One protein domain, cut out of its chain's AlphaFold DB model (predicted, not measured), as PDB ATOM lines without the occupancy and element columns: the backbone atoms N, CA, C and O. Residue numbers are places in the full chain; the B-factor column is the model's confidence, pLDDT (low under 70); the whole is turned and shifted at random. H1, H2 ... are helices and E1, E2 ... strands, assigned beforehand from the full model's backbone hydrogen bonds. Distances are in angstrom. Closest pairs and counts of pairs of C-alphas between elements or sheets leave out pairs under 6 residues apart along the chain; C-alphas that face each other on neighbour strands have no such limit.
ATOM      1  N   ALA A   2     -22.496 -24.896  38.553       66.50
ATOM      2  CA  ALA A   2     -23.097 -26.079  37.906       66.50
ATOM      3  C   ALA A   2     -24.612 -25.907  37.656       66.50
ATOM      4  O   ALA A   2     -25.091 -26.213  36.570       66.50
ATOM      5  N   GLN A   3     -25.317 -25.314  38.627       71.12
ATOM      6  CA  GLN A   3     -26.738 -24.948  38.559       71.12
ATOM      7  C   GLN A   3     -27.062 -24.069  37.336       71.12
ATOM      8  O   GLN A   3     -27.828 -24.470  36.469       71.12
ATOM      9  N   ASP A   4     -26.386 -22.923  37.207       72.56
ATOM     10  CA  ASP A   4     -26.635 -21.953  36.129       72.56
ATOM     11  C   ASP A   4     -26.352 -22.536  34.738       72.56
ATOM     12  O   ASP A   4     -26.995 -22.184  33.751       72.56
ATOM     13  N   MET A   5     -25.358 -23.422  34.629       71.69
ATOM     14  CA  MET A   5     -25.055 -24.095  33.367       71.69
ATOM     15  C   MET A   5     -26.114 -25.132  33.001       71.69
ATOM     16  O   MET A   5     -26.437 -25.269  31.822       71.69
ATOM     17  N   PHE A   6     -26.648 -25.841  33.994       76.56
ATOM     18  CA  PHE A   6     -27.704 -26.818  33.791       76.56
ATOM     19  C   PHE A   6     -28.999 -26.155  33.321       76.56
ATOM     20  O   PHE A   6     -29.526 -26.528  32.274       76.56
ATOM     21  N   ASP A   7     -29.440 -25.113  34.024       74.94
ATOM     22  CA  ASP A   7     -30.668 -24.388  33.688       74.94
ATOM     23  C   ASP A   7     -30.586 -23.814  32.260       74.94
ATOM     24  O   ASP A   7     -31.514 -23.947  31.460       74.94
ATOM     25  N   ASN A   8     -29.423 -23.266  31.883       75.75
ATOM     26  CA  ASN A   8     -29.183 -22.787  30.521       75.75
ATOM     27  C   ASN A   8     -29.211 -23.911  29.473       75.75
ATOM     28  O   ASN A   8     -29.708 -23.700  28.368       75.75
ATOM     29  N   LEU A   9     -28.683 -25.100  29.778       76.06
ATOM     30  CA  LEU A   9     -28.654 -26.221  28.835       76.06
ATOM     31  C   LEU A   9     -30.062 -26.728  28.514       76.06
ATOM     32  O   LEU A   9     -30.356 -27.019  27.353       76.06
ATOM     33  N   VAL A  10     -30.931 -26.785  29.523       74.56
ATOM     34  CA  VAL A  10     -32.331 -27.196  29.368       74.56
ATOM     35  C   VAL A  10     -33.089 -26.193  28.494       74.56
ATOM     36  O   VAL A  10     -33.708 -26.585  27.504       74.56
ATOM     37  N   VAL A  11     -32.943 -24.891  28.767       75.06
ATOM     38  CA  VAL A  11     -33.597 -23.822  27.990       75.06
ATOM     39  C   VAL A  11     -33.137 -23.797  26.528       75.06
ATOM     40  O   VAL A  11     -33.935 -23.557  25.621       75.06
ATOM     41  N   LEU A  12     -31.852 -24.051  26.271       78.44
ATOM     42  CA  LEU A  12     -31.291 -24.019  24.917       78.44
ATOM     43  C   LEU A  12     -31.663 -25.243  24.067       78.44
ATOM     44  O   LEU A  12     -31.464 -25.215  22.850       78.44
ATOM     45  N   CYS A  13     -32.216 -26.299  24.670       80.75
ATOM     46  CA  CYS A  13     -32.509 -27.566  24.002       80.75
ATOM     47  C   CYS A  13     -34.010 -27.923  24.058       80.75
ATOM     48  O   CYS A  13     -34.380 -28.936  24.649       80.75
ATOM     49  N   PRO A  14     -34.907 -27.174  23.389       79.12
ATOM     50  CA  PRO A  14     -36.357 -27.398  23.485       79.12
ATOM     51  C   PRO A  14     -36.838 -28.735  22.886       79.12
ATOM     52  O   PRO A  14     -37.953 -29.175  23.157       79.12
ATOM     53  N   LEU A  15     -36.015 -29.387  22.060       85.75
ATOM     54  CA  LEU A  15     -36.295 -30.691  21.441       85.75
ATOM     55  C   LEU A  15     -35.604 -31.853  22.174       85.75
ATOM     56  O   LEU A  15     -35.457 -32.933  21.611       85.75
ATOM     57  N   LEU A  16     -35.111 -31.631  23.393       87.25
ATOM     58  CA  LEU A  16     -34.372 -32.647  24.129       87.25
ATOM     59  C   LEU A  16     -35.288 -33.814  24.513       87.25
ATOM     60  O   LEU A  16     -36.195 -33.649  25.321       87.25
ATOM     61  N   GLU A  17     -35.026 -34.994  23.952       90.62
ATOM     62  CA  GLU A  17     -35.799 -36.214  24.232       90.62
ATOM     63  C   GLU A  17     -35.182 -37.074  25.338       90.62
ATOM     64  O   GLU A  17     -35.889 -37.800  26.038       90.62
ATOM     65  N   ARG A  18     -33.858 -37.019  25.508       88.75
ATOM     66  CA  ARG A  18     -33.137 -37.811  26.508       88.75
ATOM     67  C   ARG A  18     -32.098 -36.960  27.215       88.75
ATOM     68  O   ARG A  18     -31.254 -36.353  26.560       88.75
ATOM     69  N   LEU A  19     -32.126 -36.978  28.541       87.31
ATOM     70  CA  LEU A  19     -31.166 -36.285  29.389       87.31
ATOM     71  C   LEU A  19     -30.608 -37.270  30.410       87.31
ATOM     72  O   LEU A  19     -31.357 -37.860  31.182       87.31
ATOM     73  N   ILE A  20     -29.290 -37.453  30.386       87.69
ATOM     74  CA  ILE A  20     -28.570 -38.341  31.297       87.69
ATOM     75  C   ILE A  20     -27.490 -37.524  31.978       87.69
ATOM     76  O   ILE A  20     -26.618 -36.956  31.323       87.69
ATOM     77  N   MET A  21     -27.551 -37.491  33.297       83.75
ATOM     78  CA  MET A  21     -26.560 -36.874  34.155       83.75
ATOM     79  C   MET A  21     -26.024 -37.932  35.101       83.75
ATOM     80  O   MET A  21     -26.788 -38.659  35.728       83.75
ATOM     81  N   SER A  22     -24.707 -38.047  35.190       81.50
ATOM     82  CA  SER A  22     -24.051 -39.049  36.026       81.50
ATOM     83  C   SER A  22     -22.956 -38.387  36.841       81.50
ATOM     84  O   SER A  22     -22.185 -37.601  36.297       81.50
ATOM     85  N   ILE A  23     -22.859 -38.762  38.119       76.00
ATOM     86  CA  ILE A  23     -21.846 -38.254  39.057       76.00
ATOM     87  C   ILE A  23     -21.970 -36.724  39.210       76.00
ATOM     88  O   ILE A  23     -21.010 -35.965  39.087       76.00
ATOM     89  N   CYS A  24     -23.204 -36.264  39.414       75.50
ATOM     90  CA  CYS A  24     -23.562 -34.861  39.553       75.50
ATOM     91  C   CYS A  24     -23.804 -34.510  41.024       75.50
ATOM     92  O   CYS A  24     -24.891 -34.731  41.554       75.50
ATOM     93  N   ASP A  25     -22.798 -33.924  41.669       74.31
ATOM     94  CA  ASP A  25     -22.886 -33.452  43.053       74.31
ATOM     95  C   ASP A  25     -22.924 -31.924  43.141       74.31
ATOM     96  O   ASP A  25     -22.399 -31.208  42.285       74.31
ATOM     97  N   GLY A  26     -23.535 -31.417  44.214       73.88
ATOM     98  CA  GLY A  26     -23.607 -29.980  44.493       73.88
ATOM     99  C   GLY A  26     -24.801 -29.261  43.863       73.88
ATOM    100  O   GLY A  26     -24.816 -28.028  43.833       73.88
ATOM    101  N   PHE A  27     -25.806 -30.000  43.387       74.81
ATOM    102  CA  PHE A  27     -27.098 -29.425  43.020       74.81
ATOM    103  C   PHE A  27     -27.941 -29.208  44.274       74.81
ATOM    104  O   PHE A  27     -28.065 -30.091  45.115       74.81
ATOM    105  N   THR A  28     -28.534 -28.025  44.412       76.69
ATOM    106  CA  THR A  28     -29.512 -27.765  45.483       76.69
ATOM    107  C   THR A  28     -30.924 -27.946  44.942       76.69
ATOM    108  O   THR A  28     -31.726 -28.658  45.541       76.69
ATOM    109  N   HIS A  29     -31.202 -27.396  43.758       76.12
ATOM    110  CA  HIS A  29     -32.515 -27.471  43.120       76.12
ATOM    111  C   HIS A  29     -32.364 -27.991  41.701       76.12
ATOM    112  O   HIS A  29     -31.764 -27.327  40.877       76.12
ATOM    113  N   LEU A  30     -32.897 -29.157  41.373       79.00
ATOM    114  CA  LEU A  30     -32.837 -29.676  40.014       79.00
ATOM    115  C   LEU A  30     -34.126 -29.308  39.282       79.00
ATOM    116  O   LEU A  30     -35.135 -29.971  39.499       79.00
ATOM    117  N   ASN A  31     -34.110 -28.246  38.469       78.50
ATOM    118  CA  ASN A  31     -35.280 -27.831  37.695       78.50
ATOM    119  C   ASN A  31     -35.145 -28.244  36.228       78.50
ATOM    120  O   ASN A  31     -34.188 -27.855  35.563       78.50
ATOM    121  N   VAL A  32     -36.094 -29.023  35.716       79.12
ATOM    122  CA  VAL A  32     -36.090 -29.470  34.318       79.12
ATOM    123  C   VAL A  32     -37.396 -29.069  33.657       79.12
ATOM    124  O   VAL A  32     -38.417 -29.704  33.887       79.12
ATOM    125  N   ASP A  33     -37.337 -28.044  32.808       82.88
ATOM    126  CA  ASP A  33     -38.428 -27.632  31.921       82.88
ATOM    127  C   ASP A  33     -38.126 -28.100  30.491       82.88
ATOM    128  O   ASP A  33     -37.425 -27.434  29.725       82.88
ATOM    129  N   ALA A  34     -38.588 -29.303  30.149       81.62
ATOM    130  CA  ALA A  34     -38.289 -29.922  28.860       81.62
ATOM    131  C   ALA A  34     -39.516 -30.676  28.314       81.62
ATOM    132  O   ALA A  34     -39.729 -31.846  28.646       81.62
ATOM    133  N   PRO A  35     -40.322 -30.050  27.435       82.69
ATOM    134  CA  PRO A  35     -41.612 -30.601  27.026       82.69
ATOM    135  C   PRO A  35     -41.527 -31.854  26.157       82.69
ATOM    136  O   PRO A  35     -42.452 -32.662  26.139       82.69
ATOM    137  N   ASN A  36     -40.420 -32.038  25.439       86.56
ATOM    138  CA  ASN A  36     -40.197 -33.208  24.590       86.56
ATOM    139  C   ASN A  36     -39.392 -34.310  25.288       86.56
ATOM    140  O   ASN A  36     -39.088 -35.322  24.657       86.56
ATOM    141  N   LEU A  37     -39.059 -34.132  26.571       86.94
ATOM    142  CA  LEU A  37     -38.234 -35.080  27.304       86.94
ATOM    143  C   LEU A  37     -39.008 -36.370  27.552       86.94
ATOM    144  O   LEU A  37     -40.086 -36.352  28.132       86.94
ATOM    145  N   GLN A  38     -38.430 -37.483  27.115       88.19
ATOM    146  CA  GLN A  38     -38.993 -38.828  27.216       88.19
ATOM    147  C   GLN A  38     -38.235 -39.692  28.223       88.19
ATOM    148  O   GLN A  38     -38.839 -40.544  28.872       88.19
ATOM    149  N   TYR A  39     -36.925 -39.478  28.365       85.94
ATOM    150  CA  TYR A  39     -36.077 -40.213  29.301       85.94
ATOM    151  C   TYR A  39     -35.218 -39.256  30.118       85.94
ATOM    152  O   TYR A  39     -34.469 -38.450  29.556       85.94
ATOM    153  N   PHE A  40     -35.289 -39.392  31.437       85.31
ATOM    154  CA  PHE A  40     -34.474 -38.636  32.370       85.31
ATOM    155  C   PHE A  40     -33.709 -39.583  33.289       85.31
ATOM    156  O   PHE A  40     -34.315 -40.399  33.974       85.31
ATOM    157  N   ALA A  41     -32.386 -39.457  33.323       85.06
ATOM    158  CA  ALA A  41     -31.547 -40.172  34.269       85.06
ATOM    159  C   ALA A  41     -30.672 -39.200  35.056       85.06
ATOM    160  O   ALA A  41     -29.990 -38.358  34.466       85.06
ATOM    161  N   PHE A  42     -30.662 -39.342  36.377       83.06
ATOM    162  CA  PHE A  42     -29.835 -38.543  37.269       83.06
ATOM    163  C   PHE A  42     -29.078 -39.429  38.254       83.06
ATOM    164  O   PHE A  42     -29.680 -40.178  39.015       83.06
ATOM    165  N   GLY A  43     -27.753 -39.312  38.264       82.12
ATOM    166  CA  GLY A  43     -26.872 -39.942  39.239       82.12
ATOM    167  C   GLY A  43     -26.133 -38.891  40.058       82.12
ATOM    168  O   GLY A  43     -25.351 -38.143  39.472       82.12
ATOM    169  N   GLY A  44     -26.330 -38.844  41.376       80.12
ATOM    170  CA  GLY A  44     -25.624 -37.899  42.248       80.12
ATOM    171  C   GLY A  44     -26.412 -37.474  43.486       80.12
ATOM    172  O   GLY A  44     -27.180 -38.263  44.041       80.12
ATOM    173  N   SER A  45     -26.226 -36.227  43.923       76.94
ATOM    174  CA  SER A  45     -26.893 -35.652  45.097       76.94
ATOM    175  C   SER A  45     -27.605 -34.330  44.782       76.94
ATOM    176  O   SER A  45     -27.053 -33.443  44.129       76.94
ATOM    177  N   PHE A  46     -28.848 -34.209  45.262       78.38
ATOM    178  CA  PHE A  46     -29.662 -32.992  45.189       78.38
ATOM    179  C   PHE A  46     -30.591 -32.868  46.405       78.38
ATOM    180  O   PHE A  46     -30.935 -33.879  47.022       78.38
ATOM    181  N   GLU A  47     -31.010 -31.648  46.758       75.06
ATOM    182  CA  GLU A  47     -31.962 -31.437  47.863       75.06
ATOM    183  C   GLU A  47     -33.415 -31.474  47.383       75.06
ATOM    184  O   GLU A  47     -34.253 -32.129  47.999       75.06
ATOM    185  N   THR A  48     -33.717 -30.797  46.274       73.00
ATOM    186  CA  THR A  48     -35.066 -30.733  45.689       73.00
ATOM    187  C   THR A  48     -35.006 -30.963  44.183       73.00
ATOM    188  O   THR A  48     -34.059 -30.526  43.533       73.00
ATOM    189  N   VAL A  49     -36.017 -31.630  43.617       74.88
ATOM    190  CA  VAL A  49     -36.194 -31.786  42.165       74.88
ATOM    191  C   VAL A  49     -37.578 -31.302  41.752       74.88
ATOM    192  O   VAL A  49     -38.576 -31.702  42.346       74.88
ATOM    193  N   ASN A  50     -37.614 -30.470  40.716       75.94
ATOM    194  CA  ASN A  50     -38.817 -29.992  40.055       75.94
ATOM    195  C   ASN A  50     -38.725 -30.378  38.580       75.94
ATOM    196  O   ASN A  50     -37.763 -30.045  37.890       75.94
ATOM    197  N   LEU A  51     -39.716 -31.120  38.103       74.88
ATOM    198  CA  LEU A  51     -39.818 -31.491  36.700       74.88
ATOM    199  C   LEU A  51     -41.066 -30.801  36.150       74.88
ATOM    200  O   LEU A  51     -42.187 -31.135  36.528       74.88
ATOM    201  N   GLU A  52     -40.855 -29.808  35.297       76.44
ATOM    202  CA  GLU A  52     -41.884 -28.937  34.743       76.44
ATOM    203  C   GLU A  52     -42.127 -29.285  33.264       76.44
ATOM    204  O   GLU A  52     -41.228 -29.725  32.547       76.44
ATOM    205  N   ASN A  53     -43.375 -29.149  32.805       71.25
ATOM    206  CA  ASN A  53     -43.810 -29.404  31.419       71.25
ATOM    207  C   ASN A  53     -43.447 -30.774  30.808       71.25
ATOM    208  O   ASN A  53     -43.589 -30.966  29.607       71.25
ATOM    209  N   ILE A  54     -43.075 -31.769  31.605       70.44
ATOM    210  CA  ILE A  54     -42.647 -33.126  31.209       70.44
ATOM    211  C   ILE A  54     -43.779 -34.064  30.728       70.44
ATOM    212  O   ILE A  54     -43.810 -35.252  31.039       70.44
ATOM    213  N   LEU A  55     -44.726 -33.562  29.936       71.50
ATOM    214  CA  LEU A  55     -45.904 -34.323  29.489       71.50
ATOM    215  C   LEU A  55     -45.569 -35.581  28.667       71.50
ATOM    216  O   LEU A  55     -46.376 -36.506  28.612       71.50
ATOM    217  N   ASN A  56     -44.392 -35.614  28.038       81.12
ATOM    218  CA  ASN A  56     -43.914 -36.741  27.235       81.12
ATOM    219  C   ASN A  56     -42.948 -37.666  27.987       81.12
ATOM    220  O   ASN A  56     -42.425 -38.603  27.385       81.12
ATOM    221  N   LEU A  57     -42.702 -37.420  29.278       79.06
ATOM    222  CA  LEU A  57     -41.740 -38.189  30.056       79.06
ATOM    223  C   LEU A  57     -42.275 -39.597  30.292       79.06
ATOM    224  O   LEU A  57     -43.335 -39.795  30.882       79.06
ATOM    225  N   VAL A  58     -41.527 -40.583  29.810       83.00
ATOM    226  CA  VAL A  58     -41.885 -41.999  29.897       83.00
ATOM    227  C   VAL A  58     -41.087 -42.674  30.998       83.00
ATOM    228  O   VAL A  58     -41.601 -43.543  31.687       83.00
ATOM    229  N   GLU A  59     -39.829 -42.308  31.191       80.69
ATOM    230  CA  GLU A  59     -38.966 -43.045  32.105       80.69
ATOM    231  C   GLU A  59     -38.041 -42.106  32.870       80.69
ATOM    232  O   GLU A  59     -37.471 -41.161  32.317       80.69
ATOM    233  N   VAL A  60     -37.934 -42.392  34.167       77.94
ATOM    234  CA  VAL A  60     -37.106 -41.668  35.124       77.94
ATOM    235  C   VAL A  60     -36.253 -42.675  35.880       77.94
ATOM    236  O   VAL A  60     -36.784 -43.593  36.511       77.94
ATOM    237  N   ASP A  61     -34.942 -42.478  35.821       79.31
ATOM    238  CA  ASP A  61     -33.940 -43.242  36.558       79.31
ATOM    239  C   ASP A  61     -33.197 -42.293  37.501       79.31
ATOM    240  O   ASP A  61     -32.619 -41.292  37.075       79.31
ATOM    241  N   ILE A  62     -33.255 -42.558  38.802       76.94
ATOM    242  CA  ILE A  62     -32.552 -41.745  39.791       76.94
ATOM    243  C   ILE A  62     -31.692 -42.669  40.632       76.94
ATOM    244  O   ILE A  62     -32.199 -43.551  41.327       76.94
ATOM    245  N   ASN A  63     -30.392 -42.414  40.577       75.88
ATOM    246  CA  ASN A  63     -29.384 -43.084  41.366       75.88
ATOM    247  C   ASN A  63     -28.780 -42.085  42.362       75.88
ATOM    248  O   ASN A  63     -28.226 -41.049  41.985       75.88
ATOM    249  N   PHE A  64     -28.902 -42.386  43.649       72.75
ATOM    250  CA  PHE A  64     -28.373 -41.538  44.705       72.75
ATOM    251  C   PHE A  64     -26.983 -42.029  45.097       72.75
ATOM    252  O   PHE A  64     -26.824 -43.151  45.561       72.75
ATOM    253  N   CYS A  65     -25.969 -41.174  44.966       65.94
ATOM    254  CA  CYS A  65     -24.595 -41.545  45.320       65.94
ATOM    255  C   CYS A  65     -24.297 -41.468  46.833       65.94
ATOM    256  O   CYS A  65     -23.156 -41.683  47.230       65.94
ATOM    257  N   ASN A  66     -25.287 -41.151  47.677       62.41
ATOM    258  CA  ASN A  66     -25.111 -40.976  49.121       62.41
ATOM    259  C   ASN A  66     -25.884 -42.024  49.933       62.41
ATOM    260  O   ASN A  66     -27.045 -42.306  49.647       62.41
ATOM    261  N   GLU A  67     -25.265 -42.523  51.007       58.34
ATOM    262  CA  GLU A  67     -25.852 -43.516  51.927       58.34
ATOM    263  C   GLU A  67     -26.923 -42.925  52.876       58.34
ATOM    264  O   GLU A  67     -27.530 -43.639  53.678       58.34
ATOM    265  N   ASP A  68     -27.192 -41.620  52.788       61.84
ATOM    266  CA  ASP A  68     -28.141 -40.923  53.656       61.84
ATOM    267  C   ASP A  68     -29.600 -41.254  53.313       61.84
ATOM    268  O   ASP A  68     -30.079 -40.930  52.232       61.84
ATOM    269  N   LEU A  69     -30.373 -41.741  54.294       63.34
ATOM    270  CA  LEU A  69     -31.817 -42.058  54.194       63.34
ATOM    271  C   LEU A  69     -32.715 -40.921  53.656       63.34
ATOM    272  O   LEU A  69     -33.895 -41.142  53.384       63.34
ATOM    273  N   ARG A  70     -32.182 -39.702  53.501       65.38
ATOM    274  CA  ARG A  70     -32.853 -38.564  52.857       65.38
ATOM    275  C   ARG A  70     -33.359 -38.907  51.455       65.38
ATOM    276  O   ARG A  70     -34.432 -38.433  51.094       65.38
ATOM    277  N   TRP A  71     -32.670 -39.788  50.724       66.19
ATOM    278  CA  TRP A  71     -33.122 -40.242  49.405       66.19
ATOM    279  C   TRP A  71     -34.507 -40.909  49.444       66.19
ATOM    280  O   TRP A  71     -35.258 -40.787  48.480       66.19
ATOM    281  N   ILE A  72     -34.899 -41.547  50.558       65.50
ATOM    282  CA  ILE A  72     -36.230 -42.161  50.713       65.50
ATOM    283  C   ILE A  72     -37.309 -41.081  50.714       65.50
ATOM    284  O   ILE A  72     -38.336 -41.228  50.054       65.50
ATOM    285  N   LEU A  73     -37.084 -39.983  51.439       67.12
ATOM    286  CA  LEU A  73     -38.032 -38.870  51.497       67.12
ATOM    287  C   LEU A  73     -38.161 -38.199  50.130       67.12
ATOM    288  O   LEU A  73     -39.273 -37.905  49.703       67.12
ATOM    289  N   THR A  74     -37.045 -38.025  49.423       65.50
ATOM    290  CA  THR A  74     -37.031 -37.475  48.066       65.50
ATOM    291  C   THR A  74     -37.742 -38.399  47.079       65.50
ATOM    292  O   THR A  74     -38.578 -37.941  46.306       65.50
ATOM    293  N   ALA A  75     -37.492 -39.710  47.142       67.44
ATOM    294  CA  ALA A  75     -38.181 -40.698  46.318       67.44
ATOM    295  C   ALA A  75     -39.697 -40.702  46.574       67.44
ATOM    296  O   ALA A  75     -40.474 -40.747  45.622       67.44
ATOM    297  N   LEU A  76     -40.125 -40.598  47.839       70.94
ATOM    298  CA  LEU A  76     -41.538 -40.484  48.213       70.94
ATOM    299  C   LEU A  76     -42.164 -39.165  47.743       70.94
ATOM    300  O   LEU A  76     -43.299 -39.175  47.273       70.94
ATOM    301  N   ALA A  77     -41.439 -38.046  47.845       67.56
ATOM    302  CA  ALA A  77     -41.899 -36.742  47.376       67.56
ATOM    303  C   ALA A  77     -42.121 -36.758  45.860       67.56
ATOM    304  O   ALA A  77     -43.212 -36.419  45.410       67.56
ATOM    305  N   ILE A  78     -41.143 -37.261  45.098       67.12
ATOM    306  CA  ILE A  78     -41.256 -37.499  43.655       67.12
ATOM    307  C   ILE A  78     -42.488 -38.370  43.390       67.12
ATOM    308  O   ILE A  78     -43.414 -37.931  42.715       67.12
ATOM    309  N   TRP A  79     -42.578 -39.549  44.009       66.50
ATOM    310  CA  TRP A  79     -43.740 -40.433  43.867       66.50
ATOM    311  C   TRP A  79     -45.080 -39.723  44.111       66.50
ATOM    312  O   TRP A  79     -46.034 -39.938  43.363       66.50
ATOM    313  N   SER A  80     -45.161 -38.868  45.131       65.50
ATOM    314  CA  SER A  80     -46.389 -38.149  45.473       65.50
ATOM    315  C   SER A  80     -46.754 -37.061  44.459       65.50
ATOM    316  O   SER A  80     -47.918 -36.972  44.073       65.50
ATOM    317  N   SER A  81     -45.775 -36.295  43.971       60.78
ATOM    318  CA  SER A  81     -45.982 -35.244  42.968       60.78
ATOM    319  C   SER A  81     -46.437 -35.833  41.630       60.78
ATOM    320  O   SER A  81     -47.307 -35.284  40.962       60.78
ATOM    321  N   PHE A  82     -45.916 -37.007  41.267       58.94
ATOM    322  CA  PHE A  82     -46.241 -37.677  40.007       58.94
ATOM    323  C   PHE A  82     -47.631 -38.336  39.980       58.94
ATOM    324  O   PHE A  82     -48.261 -38.389  38.923       58.94
ATOM    325  N   LEU A  83     -48.144 -38.812  41.120       53.53
ATOM    326  CA  LEU A  83     -49.478 -39.429  41.206       53.53
ATOM    327  C   LEU A  83     -50.634 -38.422  41.120       53.53
ATOM    328  O   LEU A  83     -51.754 -38.817  40.796       53.53
ATOM    329  N   ILE A  84     -50.380 -37.149  41.432       53.34
ATOM    330  CA  ILE A  84     -51.417 -36.111  41.486       53.34
ATOM    331  C   ILE A  84     -51.613 -35.449  40.115       53.34
ATOM    332  O   ILE A  84     -52.755 -35.182  39.742       53.34
ATOM    333  N   ASP A  85     -50.541 -35.252  39.339       47.12
ATOM    334  CA  ASP A  85     -50.587 -34.427  38.123       47.12
ATOM    335  C   ASP A  85     -50.628 -35.189  36.786       47.12
ATOM    336  O   ASP A  85     -50.887 -34.570  35.753       47.12
ATOM    337  N   CYS A  86     -50.415 -36.516  36.733       39.12
ATOM    338  CA  CYS A  86     -50.234 -37.177  35.433       39.12
ATOM    339  C   CYS A  86     -50.916 -38.558  35.274       39.12
ATOM    340  O   CYS A  86     -50.424 -39.562  35.794       39.12
ATOM    341  N   PRO A  87     -51.994 -38.684  34.466       42.72
ATOM    342  CA  PRO A  87     -52.604 -39.981  34.138       42.72
ATOM    343  C   PRO A  87     -51.738 -40.863  33.211       42.72
ATOM    344  O   PRO A  87     -52.061 -42.036  33.014       42.72
ATOM    345  N   VAL A  88     -50.642 -40.326  32.656       44.28
ATOM    346  CA  VAL A  88     -49.732 -41.003  31.709       44.28
ATOM    347  C   VAL A  88     -48.969 -42.166  32.354       44.28
ATOM    348  O   VAL A  88     -48.640 -43.133  31.673       44.28
ATOM    349  N   PHE A  89     -48.764 -42.157  33.676       47.69
ATOM    350  CA  PHE A  89     -47.896 -43.136  34.345       47.69
ATOM    351  C   PHE A  89     -48.546 -44.472  34.710       47.69
ATOM    352  O   PHE A  89     -47.955 -45.303  35.402       47.69
ATOM    353  N   ARG A  90     -49.736 -44.759  34.173       40.78
ATOM    354  CA  ARG A  90     -50.323 -46.103  34.202       40.78
ATOM    355  C   ARG A  90     -49.586 -47.022  33.206       40.78
ATOM    356  O   ARG A  90     -50.188 -47.521  32.263       40.78
ATOM    357  N   GLY A  91     -48.280 -47.222  33.389       37.12
ATOM    358  CA  GLY A  91     -47.461 -48.084  32.529       37.12
ATOM    359  C   GLY A  91     -45.962 -47.781  32.504       37.12
ATOM    360  O   GLY A  91     -45.200 -48.616  32.022       37.12
ATOM    361  N   SER A  92     -45.520 -46.634  33.015       40.28
ATOM    362  CA  SER A  92     -44.112 -46.244  32.961       40.28
ATOM    363  C   SER A  92     -43.307 -46.795  34.140       40.28
ATOM    364  O   SER A  92     -43.765 -46.819  35.285       40.28
ATOM    365  N   GLN A  93     -42.120 -47.327  33.840       44.62
ATOM    366  CA  GLN A  93     -41.267 -48.002  34.814       44.62
ATOM    367  C   GLN A  93     -40.420 -46.970  35.556       44.62
ATOM    368  O   GLN A  93     -39.519 -46.372  34.978       44.62
ATOM    369  N   PHE A  94     -40.681 -46.791  36.848       48.62
ATOM    370  CA  PHE A  94     -39.739 -46.132  37.746       48.62
ATOM    371  C   PHE A  94     -38.733 -47.170  38.222       48.62
ATOM    372  O   PHE A  94     -39.090 -48.110  38.938       48.62
ATOM    373  N   ARG A  95     -37.478 -47.017  37.806       44.50
ATOM    374  CA  ARG A  95     -36.380 -47.849  38.289       44.50
ATOM    375  C   ARG A  95     -35.595 -47.021  39.294       44.50
ATOM    376  O   ARG A  95     -34.957 -46.043  38.938       44.50
ATOM    377  N   VAL A  96     -35.699 -47.406  40.561       45.19
ATOM    378  CA  VAL A  96     -34.787 -46.944  41.608       45.19
ATOM    379  C   VAL A  96     -33.702 -48.007  41.698       45.19
ATOM    380  O   VAL A  96     -33.980 -49.136  42.108       45.19
ATOM    381  N   ALA A  97     -32.505 -47.684  41.217       39.09
ATOM    382  CA  ALA A  97     -31.333 -48.537  41.357       39.09
ATOM    383  C   ALA A  97     -30.528 -48.090  42.586       39.09
ATOM    384  O   ALA A  97     -30.387 -46.892  42.826       39.09
TER     385      ALA A  97
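AT A GLANCE: This is residues 2 to 97 of the 98 residues of an uncharacterized protein of Malus baccata (UniProt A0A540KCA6). The chain is wound in stacked turns, a short solenoid: E1, E3, E5 and the short E6 make a wall along one side, and H1, E2, E4 and H2 make a row along the other. H1 lies at one end of that row, next to E2, and H2 at the other, next to E4. The 96 printed residues hold, in order, H1 E1 E2 E3 E4 E5 H2 E6, of mixed class; the sheets E1 E3 E5 E6 and E2 E4 are parallel. The whole is compact, radius of gyration of the C-alphas 12.8 A, spans 33 by 32 by 19 A.

IN THESE COORDINATES: H1, residues 2 to 12, starts at C-alpha 2 (-23.097, -26.079, 37.906) and is 15.5 A long. E1 is residues 18 to 24, 16.4 A; E2 29 to 33; E3 39 to 44, 16.8 A; E4 48 to 52; E5 59 to 64, 16.5 A. H2, residues 70 to 85, is 23.4 A long. E6, residues 94 to 96, ends at C-alpha 96 (-34.787, -46.944, 41.608).

HOW THE PARTS SIT: H1's closest C-alpha to E2 is Val 10, 6.6 A from that of Val 32. Parallel E2 and E4 have N 30 and O 48 at 2.8 A. In the larger sheet, N 21 and O 41 of E1 and E3 are 2.8 A apart, and N 42 and O 61 of E3 and E5 2.8 A. E5 and E6 have no such pair within hydrogen-bond range; C-alphas 61 and 95 face each other at 5.5 A. H2 only grazes this sheet; the closest C-alphas of E4 and H2, Thr 48 and Thr 74, are 7.4 A apart. E5, H2 and E6 form a strand-helix-strand unit, two parallel neighbours joined through a helix, with a right-handed crossover. Every O i to N i+4 pair is within hydrogen-bond range in H1, 10 of 12 in H2.

THE WHOLE: The C-alphas of Leu 15 and Leu 69, the farthest apart, are 35.0 A apart. The printed part has no cut and no long link. Mean pLDDT of the printed part is 70.8; residue 2, residues 65 to 75 and residues 77 to 97 are under 70.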